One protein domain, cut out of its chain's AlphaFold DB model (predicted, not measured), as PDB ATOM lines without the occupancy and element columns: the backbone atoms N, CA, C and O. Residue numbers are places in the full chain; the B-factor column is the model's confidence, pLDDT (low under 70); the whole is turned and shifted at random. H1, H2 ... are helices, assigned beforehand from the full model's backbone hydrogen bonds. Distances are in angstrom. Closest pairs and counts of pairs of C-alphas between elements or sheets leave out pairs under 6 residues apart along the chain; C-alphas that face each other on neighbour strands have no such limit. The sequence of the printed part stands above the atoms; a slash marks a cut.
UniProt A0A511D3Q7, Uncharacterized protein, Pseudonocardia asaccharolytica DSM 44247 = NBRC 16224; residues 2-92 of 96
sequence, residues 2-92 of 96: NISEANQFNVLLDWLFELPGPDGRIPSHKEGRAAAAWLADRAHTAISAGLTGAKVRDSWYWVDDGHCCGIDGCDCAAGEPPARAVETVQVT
ATOM      1  N   ASN A   2     122.540 212.650 184.506       90.06
ATOM      2  CA  ASN A   2     122.896 211.619 183.526       90.06
ATOM      3  C   ASN A   2     121.801 211.464 182.450       90.06
ATOM      4  O   ASN A   2     120.723 212.044 182.561       90.06
ATOM      5  N   ILE A   3     122.080 210.675 181.407       91.19
ATOM      6  CA  ILE A   3     121.155 210.470 180.275       91.19
ATOM      7  C   ILE A   3     119.811 209.891 180.740       91.19
ATOM      8  O   ILE A   3     118.761 210.329 180.281       91.19
ATOM      9  N   SER A   4     119.821 208.939 181.679       89.00
ATOM     10  CA  SER A   4     118.590 208.354 182.216       89.00
ATOM     11  C   SER A   4     117.731 209.395 182.936       89.00
ATOM     12  O   SER A   4     116.519 209.393 182.763       89.00
ATOM     13  N   GLU A   5     118.343 210.313 183.687       90.19
ATOM     14  CA  GLU A   5     117.638 211.415 184.353       90.19
ATOM     15  C   GLU A   5     117.048 212.411 183.364       90.19
ATOM     16  O   GLU A   5     115.884 212.770 183.506       90.19
ATOM     17  N   ALA A   6     117.816 212.809 182.349       91.62
ATOM     18  CA  ALA A   6     117.328 213.709 181.310       91.62
ATOM     19  C   ALA A   6     116.126 213.106 180.563       91.62
ATOM     20  O   ALA A   6     115.131 213.789 180.342       91.62
ATOM     21  N   ASN A   7     116.172 211.806 180.254       93.00
ATOM     22  CA  ASN A   7     115.059 211.112 179.607       93.00
ATOM     23  C   ASN A   7     113.799 211.098 180.483       93.00
ATOM     24  O   ASN A   7     112.715 211.380 179.986       93.00
ATOM     25  N   GLN A   8     113.925 210.799 181.781       94.25
ATOM     26  CA  GLN A   8     112.771 210.820 182.691       94.25
ATOM     27  C   GLN A   8     112.234 212.238 182.900       94.25
ATOM     28  O   GLN A   8     111.026 212.430 183.005       94.25
ATOM     29  N   PHE A   9     113.114 213.237 182.925       93.56
ATOM     30  CA  PHE A   9     112.712 214.632 183.027       93.56
ATOM     31  C   PHE A   9     111.921 215.081 181.796       93.56
ATOM     32  O   PHE A   9     110.861 215.676 181.952       93.56
ATOM     33  N   ASN A  10     112.365 214.719 180.591       93.50
ATOM     34  CA  ASN A  10     111.622 215.008 179.365       93.50
ATOM     35  C   ASN A  10     110.257 214.310 179.353       93.50
ATOM     36  O   ASN A  10     109.262 214.975 179.118       93.50
ATOM     37  N   VAL A  11     110.176 213.023 179.718       93.94
ATOM     38  CA  VAL A  11     108.881 212.316 179.834       93.94
ATOM     39  C   VAL A  11     107.934 213.027 180.806       93.94
ATOM     40  O   VAL A  11     106.740 213.134 180.536       93.94
ATOM     41  N   LEU A  12     108.454 213.512 181.937       93.12
ATOM     42  CA  LEU A  12     107.667 214.253 182.920       93.12
ATOM     43  C   LEU A  12     107.175 215.596 182.362       93.12
ATOM     44  O   LEU A  12     106.005 215.925 182.541       93.12
ATOM     45  N   LEU A  13     108.041 216.362 181.694       92.62
ATOM     46  CA  LEU A  13     107.668 217.641 181.086       92.62
ATOM     47  C   LEU A  13     106.666 217.461 179.943       92.62
ATOM     48  O   LEU A  13     105.663 218.165 179.907       92.62
ATOM     49  N   ASP A  14     106.913 216.500 179.056       94.25
ATOM     50  CA  ASP A  14     106.042 216.189 177.924       94.25
ATOM     51  C   ASP A  14     104.645 215.789 178.411       94.25
ATOM     52  O   ASP A  14     103.639 216.237 177.869       94.25
ATOM     53  N   TRP A  15     104.566 215.010 179.492       93.25
ATOM     54  CA  TRP A  15     103.294 214.680 180.131       93.25
ATOM     55  C   TRP A  15     102.602 215.903 180.757       93.25
ATOM     56  O   TRP A  15     101.413 216.097 180.532       93.25
ATOM     57  N   LEU A  16     103.324 216.728 181.526       89.38
ATOM     58  CA  LEU A  16     102.751 217.884 182.235       89.38
ATOM     59  C   LEU A  16     102.247 218.986 181.300       89.38
ATOM     60  O   LEU A  16     101.293 219.682 181.637       89.38
ATOM     61  N   PHE A  17     102.903 219.162 180.155       91.12
ATOM     62  CA  PHE A  17     102.561 220.191 179.173       91.12
ATOM     63  C   PHE A  17     101.804 219.642 177.963       91.12
ATOM     64  O   PHE A  17     101.588 220.384 177.006       91.12
ATOM     65  N   GLU A  18     101.421 218.363 177.995       91.06
ATOM     66  CA  GLU A  18     100.743 217.677 176.892       91.06
ATOM     67  C   GLU A  18     101.494 217.824 175.555       91.06
ATOM     68  O   GLU A  18     100.907 217.970 174.480       91.06
ATOM     69  N   LEU A  19     102.828 217.791 175.621       91.12
ATOM     70  CA  LEU A  19     103.691 217.901 174.455       91.12
ATOM     71  C   LEU A  19     103.963 216.508 173.875       91.12
ATOM     72  O   LEU A  19     104.193 215.550 174.619       91.12
ATOM     73  N   PRO A  20     103.947 216.361 172.541       89.50
ATOM     74  CA  PRO A  20     104.336 215.114 171.912       89.50
ATOM     75  C   PRO A  20     105.841 214.894 172.089       89.50
ATOM     76  O   PRO A  20     106.651 215.757 171.745       89.50
ATOM     77  N   GLY A  21     106.202 213.711 172.580       85.31
ATOM     78  CA  GLY A  21     107.588 213.284 172.687       85.31
ATOM     79  C   GLY A  21     108.226 212.997 171.318       85.31
ATOM     80  O   GLY A  21     107.597 213.155 170.267       85.31
ATOM     81  N   PRO A  22     109.481 212.515 171.293       83.00
ATOM     82  CA  PRO A  22     110.216 212.231 170.055       83.00
ATOM     83  C   PRO A  22     109.540 211.211 169.125       83.00
ATOM     84  O   PRO A  22     109.794 211.197 167.924       83.00
ATOM     85  N   ASP A  23     108.695 210.345 169.680       86.31
ATOM     86  CA  ASP A  23     107.894 209.346 168.973       86.31
ATOM     87  C   ASP A  23     106.506 209.868 168.551       86.31
ATOM     88  O   ASP A  23     105.695 209.117 168.011       86.31
ATOM     89  N   GLY A  24     106.232 211.159 168.762       89.31
ATOM     90  CA  GLY A  24     105.010 211.836 168.337       89.31
ATOM     91  C   GLY A  24     103.799 211.596 169.238       89.31
ATOM     92  O   GLY A  24     102.716 212.089 168.923       89.31
ATOM     93  N   ARG A  25     103.950 210.863 170.348       93.88
ATOM     94  CA  ARG A  25     102.872 210.633 171.322       93.88
ATOM     95  C   ARG A  25     103.089 211.442 172.594       93.88
ATOM     96  O   ARG A  25     104.218 211.667 173.021       93.88
ATOM     97  N   ILE A  26     101.986 211.825 173.222       91.50
ATOM     98  CA  ILE A  26     102.001 212.370 174.580       91.50
ATOM     99  C   ILE A  26     102.163 211.185 175.547       91.50
ATOM    100  O   ILE A  26     101.458 210.177 175.390       91.50
ATOM    101  N   PRO A  27     103.081 211.248 176.526       93.06
ATOM    102  CA  PRO A  27     103.210 210.193 177.520       93.06
ATOM    103  C   PRO A  27     101.915 210.015 178.323       93.06
ATOM    104  O   PRO A  27     101.253 210.973 178.712       93.06
ATOM    105  N   SER A  28     101.549 208.766 178.598       90.50
ATOM    106  CA  SER A  28     100.360 208.448 179.392       90.50
ATOM    107  C   SER A  28     100.527 208.855 180.861       90.50
ATOM    108  O   SER A  28     101.646 208.920 181.374       90.50
ATOM    109  N   HIS A  29      99.417 208.996 181.599       86.06
ATOM    110  CA  HIS A  29      99.460 209.219 183.052       86.06
ATOM    111  C   HIS A  29     100.330 208.195 183.781       86.06
ATOM    112  O   HIS A  29     101.048 208.558 184.704       86.06
ATOM    113  N   LYS A  30     100.294 206.921 183.368       89.81
ATOM    114  CA  LYS A  30     101.126 205.866 183.960       89.81
ATOM    115  C   LYS A  30     102.618 206.161 183.781       89.81
ATOM    116  O   LYS A  30     103.390 205.951 184.713       89.81
ATOM    117  N   GLU A  31     103.017 206.627 182.601       91.75
ATOM    118  CA  GLU A  31     104.412 206.937 182.276       91.75
ATOM    119  C   GLU A  31     104.894 208.199 182.990       91.75
ATOM    120  O   GLU A  31     105.933 208.157 183.643       91.75
ATOM    121  N   GLY A  32     104.116 209.284 182.954       89.81
ATOM    122  CA  GLY A  32     104.469 210.527 183.642       89.81
ATOM    123  C   GLY A  32     104.554 210.363 185.164       89.81
ATOM    124  O   GLY A  32     105.518 210.799 185.795       89.81
ATOM    125  N   ARG A  33     103.612 209.618 185.755       91.75
ATOM    126  CA  ARG A  33     103.630 209.231 187.174       91.75
ATOM    127  C   ARG A  33     104.868 208.398 187.530       91.75
ATOM    128  O   ARG A  33     105.526 208.660 188.539       91.75
ATOM    129  N   ALA A  34     105.226 207.419 186.698       89.75
ATOM    130  CA  ALA A  34     106.432 206.619 186.906       89.75
ATOM    131  C   ALA A  34     107.713 207.473 186.840       89.75
ATOM    132  O   ALA A  34     108.580 207.328 187.706       89.75
ATOM    133  N   ALA A  35     107.800 208.395 185.876       93.19
ATOM    134  CA  ALA A  35     108.925 209.316 185.735       93.19
ATOM    135  C   ALA A  35     109.068 210.241 186.956       93.19
ATOM    136  O   ALA A  35     110.165 210.376 187.503       93.19
ATOM    137  N   ALA A  36     107.958 210.805 187.446       92.31
ATOM    138  CA  ALA A  36     107.937 211.649 188.641       92.31
ATOM    139  C   ALA A  36     108.447 210.910 189.889       92.31
ATOM    140  O   ALA A  36     109.328 211.407 190.593       92.31
ATOM    141  N   ALA A  37     107.937 209.701 190.148       92.50
ATOM    142  CA  ALA A  37     108.354 208.915 191.307       92.50
ATOM    143  C   ALA A  37     109.839 208.518 191.231       92.50
ATOM    144  O   ALA A  37     110.551 208.596 192.232       92.50
ATOM    145  N   TRP A  38     110.321 208.139 190.043       93.88
ATOM    146  CA  TRP A  38     111.723 207.778 189.840       93.88
ATOM    147  C   TRP A  38     112.666 208.969 190.060       93.88
ATOM    148  O   TRP A  38     113.683 208.833 190.744       93.88
ATOM    149  N   LEU A  39     112.318 210.149 189.529       92.44
ATOM    150  CA  LEU A  39     113.096 211.377 189.726       92.44
ATOM    151  C   LEU A  39     113.141 211.786 191.204       92.44
ATOM    152  O   LEU A  39     114.199 212.186 191.689       92.44
ATOM    153  N   ALA A  40     112.033 211.629 191.932       90.75
ATOM    154  CA  ALA A  40     111.974 211.901 193.366       90.75
ATOM    155  C   ALA A  40     112.880 210.958 194.180       90.75
ATOM    156  O   ALA A  40     113.667 211.431 194.997       90.75
ATOM    157  N   ASP A  41     112.855 209.644 193.921       91.94
ATOM    158  CA  ASP A  41     113.741 208.683 194.603       91.94
ATOM    159  C   ASP A  41     115.230 208.954 194.314       91.94
ATOM    160  O   ASP A  41     116.079 208.868 195.210       91.94
ATOM    161  N   ARG A  42     115.559 209.338 193.074       89.50
ATOM    162  CA  ARG A  42     116.914 209.752 192.676       89.50
ATOM    163  C   ARG A  42     117.369 211.003 193.416       89.50
ATOM    164  O   ARG A  42     118.461 210.999 193.983       89.50
ATOM    165  N   ALA A  43     116.545 212.051 193.414       86.81
ATOM    166  CA  ALA A  43     116.841 213.295 194.111       86.81
ATOM    167  C   ALA A  43     117.019 213.035 195.611       86.81
ATOM    168  O   ALA A  43     118.069 213.356 196.163       86.81
ATOM    169  N   HIS A  44     116.066 212.350 196.244       87.00
ATOM    170  CA  HIS A  44     116.136 212.014 197.662       87.00
ATOM    171  C   HIS A  44     117.414 211.243 198.013       87.00
ATOM    172  O   HIS A  44     118.069 211.566 198.996       87.00
ATOM    173  N   THR A  45     117.826 210.278 197.186       87.75
ATOM    174  CA  THR A  45     119.074 209.526 197.402       87.75
ATOM    175  C   THR A  45     120.323 210.405 197.277       87.75
ATOM    176  O   THR A  45     121.293 210.207 198.002       87.75
ATOM    177  N   ALA A  46     120.328 211.362 196.345       84.62
ATOM    178  CA  ALA A  46     121.494 212.197 196.064       84.62
ATOM    179  C   ALA A  46     121.713 213.310 197.102       84.62
ATOM    180  O   ALA A  46     122.858 213.612 197.430       84.62
ATOM    181  N   ILE A  47     120.635 213.933 197.590       78.69
ATOM    182  CA  ILE A  47     120.704 215.095 198.496       78.69
ATOM    183  C   ILE A  47     120.148 214.824 199.900       78.69
ATOM    184  O   ILE A  47     120.204 215.715 200.745       78.69
ATOM    185  N   SER A  48     119.611 213.626 200.168       78.62
ATOM    186  CA  SER A  48     118.926 213.269 201.427       78.62
ATOM    187  C   SER A  48     117.867 214.295 201.848       78.62
ATOM    188  O   SER A  48     117.612 214.514 203.031       78.62
ATOM    189  N   ALA A  49     117.261 214.953 200.861       64.38
ATOM    190  CA  ALA A  49     116.324 216.049 201.028       64.38
ATOM    191  C   ALA A  49     115.180 215.915 200.014       64.38
ATOM    192  O   ALA A  49     115.332 215.301 198.958       64.38
ATOM    193  N   GLY A  50     114.019 216.478 200.351       74.38
ATOM    194  CA  GLY A  50     112.803 216.364 199.544       74.38
ATOM    195  C   GLY A  50     112.020 215.060 199.757       74.38
ATOM    196  O   GLY A  50     112.291 214.282 200.677       74.38
ATOM    197  N   LEU A  51     111.003 214.853 198.917       82.50
ATOM    198  CA  LEU A  51     110.105 213.697 198.966       82.50
ATOM    199  C   LEU A  51     110.742 212.461 198.319       82.50
ATOM    200  O   LEU A  51     111.447 212.571 197.321       82.50
ATOM    201  N   THR A  52     110.442 211.279 198.861       90.31
ATOM    202  CA  THR A  52     110.716 210.009 198.179       90.31
ATOM    203  C   THR A  52     109.671 209.767 197.093       90.31
ATOM    204  O   THR A  52     108.549 210.275 197.168       90.31
ATOM    205  N   GLY A  53     109.991 208.915 196.125       85.75
ATOM    206  CA  GLY A  53     109.038 208.439 195.130       85.75
ATOM    207  C   GLY A  53     107.822 207.764 195.763       85.75
ATOM    208  O   GLY A  53     106.725 207.888 195.231       85.75
ATOM    209  N   ALA A  54     107.967 207.116 196.926       86.50
ATOM    210  CA  ALA A  54     106.827 206.601 197.691       86.50
ATOM    211  C   ALA A  54     105.863 207.715 198.124       86.50
ATOM    212  O   ALA A  54     104.680 207.628 197.820       86.50
ATOM    213  N   LYS A  55     106.373 208.801 198.715       82.69
ATOM    214  CA  LYS A  55     105.541 209.945 199.123       82.69
ATOM    215  C   LYS A  55     104.867 210.643 197.936       82.69
ATOM    216  O   LYS A  55     103.746 211.113 198.073       82.69
ATOM    217  N   VAL A  56     105.528 210.688 196.776       83.69
ATOM    218  CA  VAL A  56     104.930 211.201 195.526       83.69
ATOM    219  C   VAL A  56     103.825 210.275 195.004       83.69
ATOM    220  O   VAL A  56     102.828 210.744 194.474       83.69
ATOM    221  N   ARG A  57     103.966 208.953 195.149       82.75
ATOM    222  CA  ARG A  57     102.887 208.017 194.791       82.75
ATOM    223  C   ARG A  57     101.691 208.166 195.719       82.75
ATOM    224  O   ARG A  57     100.560 208.175 195.246       82.75
ATOM    225  N   ASP A  58     101.952 208.304 197.016       79.56
ATOM    226  CA  ASP A  58     100.907 208.486 198.016       79.56
ATOM    227  C   ASP A  58     100.124 209.777 197.756       79.56
ATOM    228  O   ASP A  58      98.914 209.779 197.948       79.56
ATOM    229  N   SER A  59     100.772 210.833 197.235       71.25
ATOM    230  CA  SER A  59     100.097 212.091 196.905       71.25
ATOM    231  C   SER A  59      99.065 211.964 195.775       71.25
ATOM    232  O   SER A  59      98.153 212.773 195.716       71.25
ATOM    233  N   TRP A  60      99.153 210.958 194.893       67.75
ATOM    234  CA  TRP A  60      98.190 210.792 193.790       67.75
ATOM    235  C   TRP A  60      96.819 210.294 194.218       67.75
ATOM    236  O   TRP A  60      95.880 210.430 193.443       67.75
ATOM    237  N   TYR A  61      96.710 209.672 195.392       53.53
ATOM    238  CA  TYR A  61      95.412 209.265 195.926       53.53
ATOM    239  C   TYR A  61      94.605 210.455 196.446       53.53
ATOM    240  O   TYR A  61      93.409 210.305 196.602       53.53
ATOM    241  N   TRP A  62      95.247 211.607 196.663       50.09
ATOM    242  CA  TRP A  62      94.622 212.837 197.165       50.09
ATOM    243  C   TRP A  62      94.372 213.879 196.071       50.09
ATOM    244  O   TRP A  62      93.981 214.995 196.375       50.09
ATOM    245  N   VAL A  63      94.689 213.545 194.817       47.72
ATOM    246  CA  VAL A  63      94.357 214.353 193.643       47.72
ATOM    247  C   VAL A  63      93.186 213.618 192.996       47.72
ATOM    248  O   VAL A  63      93.404 212.511 192.500       47.72
ATOM    249  N   ASP A  64      91.978 214.185 193.055       48.34
ATOM    250  CA  ASP A  64      90.685 213.643 192.578       48.34
ATOM    251  C   ASP A  64      89.904 212.658 193.492       48.34
ATOM    252  O   ASP A  64      88.927 212.056 193.037       48.34
ATOM    253  N   ASP A  65      90.230 212.474 194.779       49.88
ATOM    254  CA  ASP A  65      89.390 211.645 195.685       49.88
ATOM    255  C   ASP A  65      88.296 212.431 196.432       49.88
ATOM    256  O   ASP A  65      87.512 211.855 197.194       49.88
ATOM    257  N   GLY A  66      88.214 213.745 196.206       47.06
ATOM    258  CA  GLY A  66      87.296 214.628 196.923       47.06
ATOM    259  C   GLY A  66      87.676 214.842 198.394       47.06
ATOM    260  O   GLY A  66      86.859 215.363 199.161       47.06
ATOM    261  N   HIS A  67      88.885 214.455 198.820       47.66
ATOM    262  CA  HIS A  67      89.369 214.667 200.178       47.66
ATOM    263  C   HIS A  67      90.165 215.974 200.280       47.66
ATOM    264  O   HIS A  67      91.323 216.079 199.882       47.66
ATOM    265  N   CYS A  68      89.538 216.990 200.877       49.09
ATOM    266  CA  CYS A  68      90.115 218.318 201.089       49.09
ATOM    267  C   CYS A  68      91.306 218.286 202.067       49.09
ATOM    268  O   CYS A  68      91.156 218.528 203.268       49.09
ATOM    269  N   CYS A  69      92.509 218.023 201.566       49.66
ATOM    270  CA  CYS A  69      93.750 218.259 202.296       49.66
ATOM    271  C   CYS A  69      94.228 219.662 201.927       49.66
ATOM    272  O   CYS A  69      94.489 219.910 200.758       49.66
ATOM    273  N   GLY A  70      94.362 220.578 202.892       44.41
ATOM    274  CA  GLY A  70      94.607 222.021 202.686       44.41
ATOM    275  C   GLY A  70      95.909 222.456 201.983       44.41
ATOM    276  O   GLY A  70      96.382 223.561 202.235       44.41
ATOM    277  N   ILE A  71      96.506 221.610 201.141       45.25
ATOM    278  CA  ILE A  71      97.612 221.914 200.221       45.25
ATOM    279  C   ILE A  71      97.216 221.591 198.758       45.25
ATOM    280  O   ILE A  71      98.000 221.854 197.852       45.25
ATOM    281  N   ASP A  72      96.008 221.075 198.498       48.03
ATOM    282  CA  ASP A  72      95.496 220.902 197.137       48.03
ATOM    283  C   ASP A  72      94.651 222.110 196.695       48.03
ATOM    284  O   ASP A  72      93.677 222.504 197.339       48.03
ATOM    285  N   GLY A  73      95.084 222.741 195.607       46.09
ATOM    286  CA  GLY A  73      94.528 223.987 195.091       46.09
ATOM    287  C   GLY A  73      93.303 223.823 194.193       46.09
ATOM    288  O   GLY A  73      92.884 224.830 193.626       46.09
ATOM    289  N   CYS A  74      92.738 222.620 194.035       47.03
ATOM    290  CA  CYS A  74      91.676 222.392 193.050       47.03
ATOM    291  C   CYS A  74      90.462 221.607 193.575       47.03
ATOM    292  O   CYS A  74      89.344 221.938 193.179       47.03
ATOM    293  N   ASP A  75      90.610 220.670 194.517       50.12
ATOM    294  CA  ASP A  75      89.486 219.794 194.895       50.12
ATOM    295  C   ASP A  75      88.551 220.415 195.950       50.12
ATOM    296  O   ASP A  75      87.367 220.080 196.039       50.12
ATOM    297  N   CYS A  76      89.033 221.404 196.711       48.69
ATOM    298  CA  CYS A  76      88.233 222.112 197.721       48.69
ATOM    299  C   CYS A  76      87.273 223.160 197.118       48.69
ATOM    300  O   CYS A  76      86.409 223.683 197.820       48.69
ATOM    301  N   ALA A  77      87.426 223.488 195.830       47.81
ATOM    302  CA  ALA A  77      86.659 224.536 195.153       47.81
ATOM    303  C   ALA A  77      85.450 224.003 194.359       47.81
ATOM    304  O   ALA A  77      84.724 224.787 193.753       47.81
ATOM    305  N   ALA A  78      85.190 222.691 194.363       47.19
ATOM    306  CA  ALA A  78      84.089 222.095 193.596       47.19
ATOM    307  C   ALA A  78      82.694 222.259 194.251       47.19
ATOM    308  O   ALA A  78      81.687 221.849 193.673       47.19
ATOM    309  N   GLY A  79      82.622 222.848 195.451       42.44
ATOM    310  CA  GLY A  79      81.381 223.027 196.218       42.44
ATOM    311  C   GLY A  79      80.733 224.411 196.125       42.44
ATOM    312  O   GLY A  79      79.578 224.558 196.523       42.44
ATOM    313  N   GLU A  80      81.425 225.416 195.592       39.38
ATOM    314  CA  GLU A  80      80.840 226.736 195.359       39.38
ATOM    315  C   GLU A  80      80.714 226.959 193.849       39.38
ATOM    316  O   GLU A  80      81.702 226.806 193.126       39.38
ATOM    317  N   PRO A  81      79.528 227.330 193.320       39.66
ATOM    318  CA  PRO A  81      79.504 227.920 191.988       39.66
ATOM    319  C   PRO A  81      80.487 229.095 192.013       39.66
ATOM    320  O   PRO A  81      80.531 229.775 193.043       39.66
ATOM    321  N   PRO A  82      81.253 229.367 190.934       45.03
ATOM    322  CA  PRO A  82      82.090 230.556 190.894       45.03
ATOM    323  C   PRO A  82      81.188 231.717 191.283       45.03
ATOM    324  O   PRO A  82      80.204 231.999 190.586       45.03
ATOM    325  N   ALA A  83      81.450 232.297 192.461       43.06
ATOM    326  CA  ALA A  83      80.724 233.458 192.922       43.06
ATOM    327  C   ALA A  83      80.770 234.405 191.739       43.06
ATOM    328  O   ALA A  83      81.848 234.676 191.210       43.06
ATOM    329  N   ARG A  84      79.594 234.778 191.237       40.16
ATOM    330  CA  ARG A  84      79.467 235.731 190.149       40.16
ATOM    331  C   ARG A  84      80.312 236.948 190.511       40.16
ATOM    332  O   ARG A  84      79.815 237.866 191.151       40.16
ATOM    333  N   ALA A  85      81.540 237.009 190.015       42.97
ATOM    334  CA  ALA A  85      82.193 238.261 189.722       42.97
ATOM    335  C   ALA A  85      81.535 238.762 188.434       42.97
ATOM    336  O   ALA A  85      82.144 238.857 187.375       42.97
ATOM    337  N   VAL A  86      80.232 239.060 188.523       42.06
ATOM    338  CA  VAL A  86      79.661 240.128 187.715       42.06
ATOM    339  C   VAL A  86      80.233 241.384 188.349       42.06
ATOM    340  O   VAL A  86      79.585 242.067 189.137       42.06
ATOM    341  N   GLU A  87      81.496 241.655 188.046       39.59
ATOM    342  CA  GLU A  87      81.992 243.009 188.113       39.59
ATOM    343  C   GLU A  87      81.330 243.700 186.924       39.59
ATOM    344  O   GLU A  87      81.821 243.721 185.795       39.59
ATOM    345  N   THR A  88      80.101 244.163 187.152       40.16
ATOM    346  CA  THR A  88      79.518 245.223 186.345       40.16
ATOM    347  C   THR A  88      80.497 246.378 186.459       40.16
ATOM    348  O   THR A  88      80.444 247.155 187.410       40.16
ATOM    349  N   VAL A  89      81.425 246.469 185.511       42.00
ATOM    350  CA  VAL A  89      82.129 247.708 185.228       42.00
ATOM    351  C   VAL A  89      81.026 248.686 184.850       42.00
ATOM    352  O   VAL A  89      80.529 248.691 183.723       42.00
ATOM    353  N   GLN A  90      80.567 249.474 185.824       40.59
ATOM    354  CA  GLN A  90      79.879 250.713 185.527       40.59
ATOM    355  C   GLN A  90      80.894 251.558 184.769       40.59
ATOM    356  O   GLN A  90      81.762 252.198 185.355       40.59
ATOM    357  N   VAL A  91      80.797 251.531 183.443       45.16
ATOM    358  CA  VAL A  91      81.343 252.587 182.607       45.16
ATOM    359  C   VAL A  91      80.556 253.836 182.991       45.16
ATOM    360  O   VAL A  91      79.500 254.117 182.428       45.16
ATOM    361  N   THR A  92      81.029 254.576 183.993       48.50
ATOM    362  CA  THR A  92      80.658 255.979 184.179       48.50
ATOM    363  C   THR A  92      81.316 256.762 183.050       48.50
ATOM    364  O   THR A  92      82.314 257.451 183.231       48.50
TER     365      THR A  92
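What this domain is: This is residues 2 to 92 of the 96 residues of an uncharacterized protein of Pseudonocardia asaccharolytica DSM 44247 = NBRC 16224 (UniProt A0A511D3Q7). The longest helix, H2, slants through the middle of a small three-helix body, with H1 packed on one side and H3 on the other, and a long tail, residues 79 to 92, sticks out. The 91 printed residues hold H1, H2 and H3 in that order, all helix in class, with 43 residues in named elements, under half. The whole is only just extended, close to loose, with radius of gyration 18.7 A and spans of 61 by 32 by 24 A.

Where its parts are: H2, residues 29 to 47, is 26.9 A long. H1, residues 3 to 16, is 19.9 A long and begins at C-alpha 3 (121.155, 210.470, 180.275). H3, residues 53 to 62, ends at C-alpha 62 (94.622, 212.837, 197.165).

How they stand to each other: H2 touches H1, the closest C-alphas being Leu 12 and Gly 32, 5.0 A, at a steep tilt of 47 degrees, opposite ways. With residues 33 to 41 alone H2 touches H3, its hairpin partner, closest at C-alphas 37 and 53, 3.9 A. H1 and H3 are apart. O i to N i+4 pairs are within hydrogen-bond range throughout H1 and H2, and 3 of 6 in H3.

The domain as a whole: The printed part has no cut. The link H1 to H2 is long. Residues 49 and 60 to 92 have pLDDT under 70.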